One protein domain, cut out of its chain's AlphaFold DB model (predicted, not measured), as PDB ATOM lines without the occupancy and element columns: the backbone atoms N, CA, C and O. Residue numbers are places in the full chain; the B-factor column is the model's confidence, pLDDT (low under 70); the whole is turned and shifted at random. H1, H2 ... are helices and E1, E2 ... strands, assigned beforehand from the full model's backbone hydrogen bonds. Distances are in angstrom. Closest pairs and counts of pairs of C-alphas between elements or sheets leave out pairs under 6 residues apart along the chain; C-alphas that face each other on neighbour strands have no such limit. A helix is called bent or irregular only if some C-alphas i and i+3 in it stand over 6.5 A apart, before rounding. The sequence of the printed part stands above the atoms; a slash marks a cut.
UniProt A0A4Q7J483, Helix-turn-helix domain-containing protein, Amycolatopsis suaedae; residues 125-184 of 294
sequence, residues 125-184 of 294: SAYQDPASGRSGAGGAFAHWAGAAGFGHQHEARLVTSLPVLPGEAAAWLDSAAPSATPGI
ATOM      1  N   SER A 125      -1.593  20.676 -81.411       83.44
ATOM      2  CA  SER A 125      -0.736  20.285 -82.537       83.44
ATOM      3  C   SER A 125      -1.597  19.941 -83.744       83.44
ATOM      4  O   SER A 125      -2.119  18.835 -83.850       83.44
ATOM      5  N   ALA A 126      -1.754  20.906 -84.651       84.62
ATOM      6  CA  ALA A 126      -2.466  20.707 -85.905       84.62
ATOM      7  C   ALA A 126      -1.539  20.115 -86.973       84.62
ATOM      8  O   ALA A 126      -0.472  20.661 -87.264       84.62
ATOM      9  N   TYR A 127      -1.983  19.025 -87.592       83.50
ATOM     10  CA  TYR A 127      -1.320  18.413 -88.735       83.50
ATOM     11  C   TYR A 127      -2.156  18.665 -89.986       83.50
ATOM     12  O   TYR A 127      -3.352  18.398 -90.004       83.50
ATOM     13  N   GLN A 128      -1.521  19.208 -91.020       82.62
ATOM     14  CA  GLN A 128      -2.171  19.553 -92.282       82.62
ATOM     15  C   GLN A 128      -2.019  18.399 -93.267       82.62
ATOM     16  O   GLN A 128      -0.930  17.832 -93.388       82.62
ATOM     17  N   ASP A 129      -3.082  18.088 -94.005       85.69
ATOM     18  CA  ASP A 129      -2.958  17.197 -95.150       85.69
ATOM     19  C   ASP A 129      -2.112  17.877 -96.246       85.69
ATOM     20  O   ASP A 129      -2.408  19.029 -96.589       85.69
ATOM     21  N   PRO A 130      -1.088  17.210 -96.819       84.44
ATOM     22  CA  PRO A 130      -0.235  17.802 -97.851       84.44
ATOM     23  C   PRO A 130      -0.996  18.340 -99.072       84.44
ATOM     24  O   PRO A 130      -0.537  19.297 -99.688       84.44
ATOM     25  N   ALA A 131      -2.156  17.759 -99.394       85.56
ATOM     26  CA  ALA A 131      -3.003  18.132-100.525       85.56
ATOM     27  C   ALA A 131      -4.027  19.242-100.199       85.56
ATOM     28  O   ALA A 131      -4.767  19.674-101.081       85.56
ATOM     29  N   SER A 132      -4.090  19.712 -98.948       84.44
ATOM     30  CA  SER A 132      -4.991  20.798 -98.538       84.44
ATOM     31  C   SER A 132      -4.425  22.188 -98.863       84.44
ATOM     32  O   SER A 132      -3.225  22.435 -98.720       84.44
ATOM     33  N   GLY A 133      -5.298  23.156 -99.174       81.75
ATOM     34  CA  GLY A 133      -4.918  24.571 -99.360       81.75
ATOM     35  C   GLY A 133      -4.280  25.223 -98.118       81.75
ATOM     36  O   GLY A 133      -3.599  26.247 -98.205       81.75
ATOM     37  N   ARG A 134      -4.402  24.580 -96.949       80.88
ATOM     38  CA  ARG A 134      -3.742  24.969 -95.689       80.88
ATOM     39  C   ARG A 134      -2.224  24.732 -95.700       80.88
ATOM     40  O   ARG A 134      -1.505  25.377 -94.932       80.88
ATOM     41  N   SER A 135      -1.701  23.893 -96.603       71.69
ATOM     42  CA  SER A 135      -0.254  23.715 -96.825       71.69
ATOM     43  C   SER A 135       0.464  25.050 -97.097       71.69
ATOM     44  O   SER A 135       1.602  25.247 -96.649       71.69
ATOM     45  N   GLY A 136      -0.220  26.007 -97.736       71.69
ATOM     46  CA  GLY A 136       0.297  27.340 -98.062       71.69
ATOM     47  C   GLY A 136       0.511  28.298 -96.880       71.69
ATOM     48  O   GLY A 136       1.141  29.334 -97.073       71.69
ATOM     49  N   ALA A 137       0.067  27.971 -95.655       70.19
ATOM     50  CA  ALA A 137       0.085  28.860 -94.477       70.19
ATOM     51  C   ALA A 137       1.496  29.122 -93.877       70.19
ATOM     52  O   ALA A 137       1.752  28.930 -92.688       70.19
ATOM     53  N   GLY A 138       2.486  29.442 -94.715       72.75
ATOM     54  CA  GLY A 138       3.863  29.754 -94.322       72.75
ATOM     55  C   GLY A 138       4.098  31.243 -94.065       72.75
ATOM     56  O   GLY A 138       4.917  31.576 -93.215       72.75
ATOM     57  N   GLY A 139       3.367  32.123 -94.759       80.06
ATOM     58  CA  GLY A 139       3.493  33.579 -94.610       80.06
ATOM     59  C   GLY A 139       3.010  34.121 -93.261       80.06
ATOM     60  O   GLY A 139       3.416  35.202 -92.862       80.06
ATOM     61  N   ALA A 140       2.207  33.347 -92.526       86.19
ATOM     62  CA  ALA A 140       1.626  33.757 -91.250       86.19
ATOM     63  C   ALA A 140       2.579  33.639 -90.037       86.19
ATOM     64  O   ALA A 140       2.149  33.854 -88.907       86.19
ATOM     65  N   PHE A 141       3.855  33.282 -90.245       88.81
ATOM     66  CA  PHE A 141       4.884  33.155 -89.200       88.81
ATOM     67  C   PHE A 141       6.017  34.162 -89.434       88.81
ATOM     68  O   PHE A 141       6.690  34.098 -90.465       88.81
ATOM     69  N   ALA A 142       6.245  35.048 -88.461       86.88
ATOM     70  CA  ALA A 142       7.146  36.196 -88.574       86.88
ATOM     71  C   ALA A 142       8.644  35.838 -88.610       86.88
ATOM     72  O   ALA A 142       9.455  36.610 -89.123       86.88
ATOM     73  N   HIS A 143       9.038  34.688 -88.057       85.81
ATOM     74  CA  HIS A 143      10.445  34.287 -87.947       85.81
ATOM     75  C   HIS A 143      10.650  32.846 -88.409       85.81
ATOM     76  O   HIS A 143       9.826  31.984 -88.114       85.81
ATOM     77  N   TRP A 144      11.771  32.564 -89.078       85.00
ATOM     78  CA  TRP A 144      12.113  31.228 -89.573       85.00
ATOM     79  C   TRP A 144      13.536  30.831 -89.173       85.00
ATOM     80  O   TRP A 144      14.475  31.589 -89.399       85.00
ATOM     81  N   ALA A 145      13.698  29.625 -88.624       80.12
ATOM     82  CA  ALA A 145      14.992  28.981 -88.399       80.12
ATOM     83  C   ALA A 145      15.003  27.622 -89.118       80.12
ATOM     84  O   ALA A 145      14.327  26.665 -88.726       80.12
ATOM     85  N   GLY A 146      15.728  27.547 -90.236       80.69
ATOM     86  CA  GLY A 146      15.735  26.373 -91.108       80.69
ATOM     87  C   GLY A 146      14.332  26.011 -91.617       80.69
ATOM     88  O   GLY A 146      13.747  26.723 -92.426       80.69
ATOM     89  N   ALA A 147      13.792  24.876 -91.159       77.94
ATOM     90  CA  ALA A 147      12.467  24.384 -91.552       77.94
ATOM     91  C   ALA A 147      11.337  24.728 -90.557       77.94
ATOM     92  O   ALA A 147      10.194  24.324 -90.797       77.94
ATOM     93  N   ALA A 148      11.647  25.430 -89.462       82.31
ATOM     94  CA  ALA A 148      10.698  25.821 -88.424       82.31
ATOM     95  C   ALA A 148      10.356  27.318 -88.515       82.31
ATOM     96  O   ALA A 148      11.255  28.151 -88.607       82.31
ATOM     97  N   GLY A 149       9.064  27.641 -88.486       85.12
ATOM     98  CA  GLY A 149       8.533  28.998 -88.366       85.12
ATOM     99  C   GLY A 149       8.005  29.251 -86.954       85.12
ATOM    100  O   GLY A 149       7.469  28.332 -86.335       85.12
ATOM    101  N   PHE A 150       8.139  30.479 -86.457       88.12
ATOM    102  CA  PHE A 150       7.770  30.911 -85.104       88.12
ATOM    103  C   PHE A 150       7.107  32.293 -85.123       88.12
ATOM    104  O   PHE A 150       7.330  33.069 -86.054       88.12
ATOM    105  N   GLY A 151       6.336  32.608 -84.078       87.50
ATOM    106  CA  GLY A 151       5.661  33.902 -83.942       87.50
ATOM    107  C   GLY A 151       4.555  34.054 -84.980       87.50
ATOM    108  O   GLY A 151       4.713  34.755 -85.978       87.50
ATOM    109  N   HIS A 152       3.456  33.332 -84.779       91.25
ATOM    110  CA  HIS A 152       2.300  33.391 -85.661       91.25
ATOM    111  C   HIS A 152       1.595  34.754 -85.556       91.25
ATOM    112  O   HIS A 152       1.383  35.254 -84.452       91.25
ATOM    113  N   GLN A 153       1.149  35.327 -86.676       91.00
ATOM    114  CA  GLN A 153       0.487  36.643 -86.716       91.00
ATOM    115  C   GLN A 153      -0.763  36.737 -85.814       91.00
ATOM    116  O   GLN A 153      -1.092  37.802 -85.306       91.00
ATOM    117  N   HIS A 154      -1.440  35.608 -85.574       90.50
ATOM    118  CA  HIS A 154      -2.585  35.496 -84.661       90.50
ATOM    119  C   HIS A 154      -2.228  34.855 -83.300       90.50
ATOM    120  O   HIS A 154      -3.119  34.325 -82.640       90.50
ATOM    121  N   GLU A 155      -0.955  34.833 -82.876       90.44
ATOM    122  CA  GLU A 155      -0.493  34.099 -81.679       90.44
ATOM    123  C   GLU A 155      -1.332  34.387 -80.425       90.44
ATOM    124  O   GLU A 155      -1.739  33.444 -79.749       90.44
ATOM    125  N   ALA A 156      -1.670  35.653 -80.156       88.75
ATOM    126  CA  ALA A 156      -2.502  36.017 -79.008       88.75
ATOM    127  C   ALA A 156      -3.859  35.280 -79.006       88.75
ATOM    128  O   ALA A 156      -4.267  34.754 -77.971       88.75
ATOM    129  N   ARG A 157      -4.518  35.159 -80.170       88.88
ATOM    130  CA  ARG A 157      -5.759  34.382 -80.336       88.88
ATOM    131  C   ARG A 157      -5.495  32.884 -80.204       88.88
ATOM    132  O   ARG A 157      -6.211  32.207 -79.477       88.88
ATOM    133  N   LEU A 158      -4.460  32.357 -80.860       89.75
ATOM    134  CA  LEU A 158      -4.169  30.917 -80.840       89.75
ATOM    135  C   LEU A 158      -3.839  30.378 -79.443       89.75
ATOM    136  O   LEU A 158      -4.189  29.239 -79.153       89.75
ATOM    137  N   VAL A 159      -3.183  31.177 -78.598       87.69
ATOM    138  CA  VAL A 159      -2.786  30.798 -77.231       87.69
ATOM    139  C   VAL A 159      -3.943  30.922 -76.235       87.69
ATOM    140  O   VAL A 159      -3.996  30.164 -75.272       87.69
ATOM    141  N   THR A 160      -4.874  31.856 -76.455       86.00
ATOM    142  CA  THR A 160      -6.030  32.090 -75.564       86.00
ATOM    143  C   THR A 160      -7.260  31.264 -75.934       86.00
ATOM    144  O   THR A 160      -8.022  30.879 -75.057       86.00
ATOM    145  N   SER A 161      -7.453  30.968 -77.221       85.50
ATOM    146  CA  SER A 161      -8.652  30.313 -77.766       85.50
ATOM    147  C   SER A 161      -8.447  28.807 -77.992       85.50
ATOM    148  O   SER A 161      -8.830  28.288 -79.038       85.50
ATOM    149  N   LEU A 162      -7.758  28.108 -77.079       84.38
ATOM    150  CA  LEU A 162      -7.397  26.694 -77.270       84.38
ATOM    151  C   LEU A 162      -8.659  25.813 -77.399       84.38
ATOM    152  O   LEU A 162      -9.490  25.838 -76.492       84.38
ATOM    153  N   PRO A 163      -8.813  25.017 -78.475       82.75
ATOM    154  CA  PRO A 163     -10.038  24.272 -78.726       82.75
ATOM    155  C   PRO A 163     -10.242  23.117 -77.741       82.75
ATOM    156  O   PRO A 163      -9.381  22.254 -77.544       82.75
ATOM    157  N   VAL A 164     -11.438  23.094 -77.164       77.12
ATOM    158  CA  VAL A 164     -11.974  22.082 -76.254       77.12
ATOM    159  C   VAL A 164     -12.986  21.192 -76.986       77.12
ATOM    160  O   VAL A 164     -13.053  19.990 -76.710       77.12
ATOM    161  N   LEU A 165     -13.738  21.759 -77.934       74.69
ATOM    162  CA  LEU A 165     -14.779  21.094 -78.721       74.69
ATOM    163  C   LEU A 165     -14.421  20.996 -80.223       74.69
ATOM    164  O   LEU A 165     -13.647  21.808 -80.733       74.69
ATOM    165  N   PRO A 166     -15.016  20.050 -80.986       70.81
ATOM    166  CA  PRO A 166     -14.718  19.884 -82.413       70.81
ATOM    167  C   PRO A 166     -14.966  21.138 -83.270       70.81
ATOM    168  O   PRO A 166     -14.165  21.436 -84.150       70.81
ATOM    169  N   GLY A 167     -16.035  21.900 -83.002       76.19
ATOM    170  CA  GLY A 167     -16.330  23.139 -83.739       76.19
ATOM    171  C   GLY A 167     -15.313  24.256 -83.476       76.19
ATOM    172  O   GLY A 167     -14.923  24.982 -84.388       76.19
ATOM    173  N   GLU A 168     -14.806  24.344 -82.246       84.56
ATOM    174  CA  GLU A 168     -13.738  25.280 -81.877       84.56
ATOM    175  C   GLU A 168     -12.424  24.912 -82.574       84.56
ATOM    176  O   GLU A 168     -11.688  25.797 -83.007       84.56
ATOM    177  N   ALA A 169     -12.140  23.613 -82.734       85.62
ATOM    178  CA  ALA A 169     -10.942  23.139 -83.424       85.62
ATOM    179  C   ALA A 169     -10.903  23.580 -84.897       85.62
ATOM    180  O   ALA A 169      -9.826  23.914 -85.389       85.62
ATOM    181  N   ALA A 170     -12.058  23.671 -85.569       84.25
ATOM    182  CA  ALA A 170     -12.151  24.207 -86.927       84.25
ATOM    183  C   ALA A 170     -11.827  25.710 -86.947       84.25
ATOM    184  O   ALA A 170     -10.901  26.131 -87.639       84.25
ATOM    185  N   ALA A 171     -12.496  26.507 -86.106       86.69
ATOM    186  CA  ALA A 171     -12.262  27.951 -86.018       86.69
ATOM    187  C   ALA A 171     -10.825  28.308 -85.578       86.69
ATOM    188  O   ALA A 171     -10.257  29.314 -86.022       86.69
ATOM    189  N   TRP A 172     -10.202  27.482 -84.730       90.69
ATOM    190  CA  TRP A 172      -8.788  27.596 -84.369       90.69
ATOM    191  C   TRP A 172      -7.876  27.230 -85.545       90.69
ATOM    192  O   TRP A 172      -6.920  27.954 -85.819       90.69
ATOM    193  N   LEU A 173      -8.183  26.159 -86.287       88.31
ATOM    194  CA  LEU A 173      -7.421  25.746 -87.468       88.31
ATOM    195  C   LEU A 173      -7.500  26.778 -88.601       88.31
ATOM    196  O   LEU A 173      -6.477  27.068 -89.212       88.31
ATOM    197  N   ASP A 174      -8.657  27.397 -88.837       87.88
ATOM    198  CA  ASP A 174      -8.799  28.534 -89.757       87.88
ATOM    199  C   ASP A 174      -7.986  29.750 -89.303       87.88
ATOM    200  O   ASP A 174      -7.423  30.471 -90.125       87.88
ATOM    201  N   SER A 175      -7.852  29.947 -87.989       89.06
ATOM    202  CA  SER A 175      -7.031  31.019 -87.420       89.06
ATOM    203  C   SER A 175      -5.528  30.738 -87.510       89.06
ATOM    204  O   SER A 175      -4.759  31.686 -87.648       89.06
ATOM    205  N   ALA A 176      -5.101  29.473 -87.402       88.56
ATOM    206  CA  ALA A 176      -3.696  29.037 -87.368       88.56
ATOM    207  C   ALA A 176      -3.131  28.626 -88.736       88.56
ATOM    208  O   ALA A 176      -1.917  28.562 -88.937       88.56
ATOM    209  N   ALA A 177      -4.020  28.275 -89.657       86.62
ATOM    210  CA  ALA A 177      -3.718  27.781 -90.985       86.62
ATOM    211  C   ALA A 177      -4.912  28.055 -91.916       86.62
ATOM    212  O   ALA A 177      -5.574  27.104 -92.353       86.62
ATOM    213  N   PRO A 178      -5.213  29.336 -92.211       82.19
ATOM    214  CA  PRO A 178      -6.267  29.684 -93.155       82.19
ATOM    215  C   PRO A 178      -6.007  28.977 -94.485       82.19
ATOM    216  O   PRO A 178      -4.870  28.937 -94.968       82.19
ATOM    217  N   SER A 179      -7.049  28.381 -95.064       79.12
ATOM    218  CA  SER A 179      -6.920  27.732 -96.365       79.12
ATOM    219  C   SER A 179      -6.790  28.807 -97.436       79.12
ATOM    220  O   SER A 179      -7.768  29.465 -97.781       79.12
ATOM    221  N   ALA A 180      -5.584  28.982 -97.972       71.00
ATOM    222  CA  ALA A 180      -5.426  29.693 -99.228       71.00
ATOM    223  C   ALA A 180      -6.055  28.836-100.335       71.00
ATOM    224  O   ALA A 180      -5.837  27.624-100.367       71.00
ATOM    225  N   THR A 181      -6.809  29.452-101.246       62.84
ATOM    226  CA  THR A 181      -7.453  28.737-102.359       62.84
ATOM    227  C   THR A 181      -6.658  28.877-103.660       62.84
ATOM    228  O   THR A 181      -7.054  29.616-104.559       62.84
ATOM    229  N   PRO A 182      -5.563  28.117-103.808       61.91
ATOM    230  CA  PRO A 182      -5.275  27.399-105.037       61.91
ATOM    231  C   PRO A 182      -5.829  25.980-104.889       61.91
ATOM    232  O   PRO A 182      -5.401  25.228-104.012       61.91
ATOM    233  N   GLY A 183      -6.792  25.607-105.732       72.81
ATOM    234  CA  GLY A 183      -7.163  24.201-105.877       72.81
ATOM    235  C   GLY A 183      -6.029  23.440-106.565       72.81
ATOM    236  O   GLY A 183      -5.510  23.914-107.574       72.81
ATOM    237  N   ILE A 184      -5.655  22.281-106.026       86.44
ATOM    238  CA  ILE A 184      -4.763  21.329-106.706       86.44
ATOM    239  C   ILE A 184      -5.400  20.814-108.005       86.44
ATOM    240  O   ILE A 184      -6.627  20.829-108.136       86.44
TER     241      ILE A 184
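Overview. This is residues 125 to 184 of the 294 residues of the protein "Helix-turn-helix domain-containing protein" of Amycolatopsis suaedae (UniProt A0A4Q7J483). The chain makes one loose turn: a small two-stranded hairpin, E1 and E2, lies at one end, the short helix H2 runs on from it, and the longer helix H3 folds back beside H2, so that the helical hairpin of H2 and H3 makes the other end. The tiny helix H1 lies off to one side, before the strands, and the last residues, 177 to 184, lead away from H3 and pass by H1. The printed part has 60 residues with three named helices and two named strands, in the order H1, E1, E2, H2, H3, and its class is mixed, helices and strands. The sheet has the order E1, E2 and is antiparallel. The whole is compact, with a radius of gyration of the C-alphas of 11.9 A, and its C-alphas span 30 by 27 by 16 A.

Along the chain. The printed part begins at Ser 125, with its C-alpha at (-0.736, 20.285, -82.537), and residues 125 to 132 hold no named element. H1 is residues 133 to 136, Gly 133 to Gly 136, and its first C-alpha is at (-4.918, 24.571, -99.360). H1 is neither bent nor irregular, but only just: C-alphas 133 and 136 are 6.0 A apart. E1 is residues 141 to 145, 11.0 A from first to last C-alpha. E2 is residues 148 to 152, 11.6 A from first to last C-alpha. H2 is residues 155 to 160, 8.5 A long, from Glu 155 to Thr 160. H3 is residues 166 to 176, the longest helix with 11 residues, and it measures 15.2 A from the C-alpha of Pro 166 to that of Ala 176 at (-3.696, 29.037, -87.368). Residues 177 to 184 follow it without a named element.

Arrangement. H1 touches no helix, and it is apart from E2, H2 and H3. A tight link of 4 residues joins H1 to E1. E1 and E2 form a hairpin of antiparallel neighbour strands, with an angle of 154 degrees between their N-to-C directions. The C-alphas of Phe 141 and His 152 face each other at 4.4 A, and those of Ala 145 and Ala 148 face each other at 5.3 A. Across this pair, N 150 and O 143 are within hydrogen-bond range at 2.8 A, and so are N 145 and O 148 at 2.9 A. E1 is apart from H2 and from H3. E2 and H3 have 1 pair of C-alphas within 8 A, those of His 152 and Ala 176, 7.6 A apart. H2 and H3 touch, with 4 pairs of C-alphas within 8 A. Their closest C-alphas are those of Leu 158 and Trp 172, 6.7 A apart. Their lines stand at a shallow tilt of 21 degrees and they run opposite ways, as a helical hairpin. In H2 and H3 every O i to N i+4 pair is within hydrogen-bond range, and H1 is too short for such a pair, with its 1 pair of O i and N i+3 within range.

Size, cuts and confidence. The two C-alphas farthest apart in the domain are those of Gly 146 and Leu 165, at 33.4 A, and the outline is rounded. The C-alphas of Ser 125 and Ile 184, the first and last printed residues, are 24.5 A apart. The printed part has no cut. The links H1 to E1, E1 to E2, E2 to H2 and H2 to H3 are tight, and no link is long. The mean pLDDT of the printed part of this model is 82.7, and confidence is low, under 70, at residues 181 to 182.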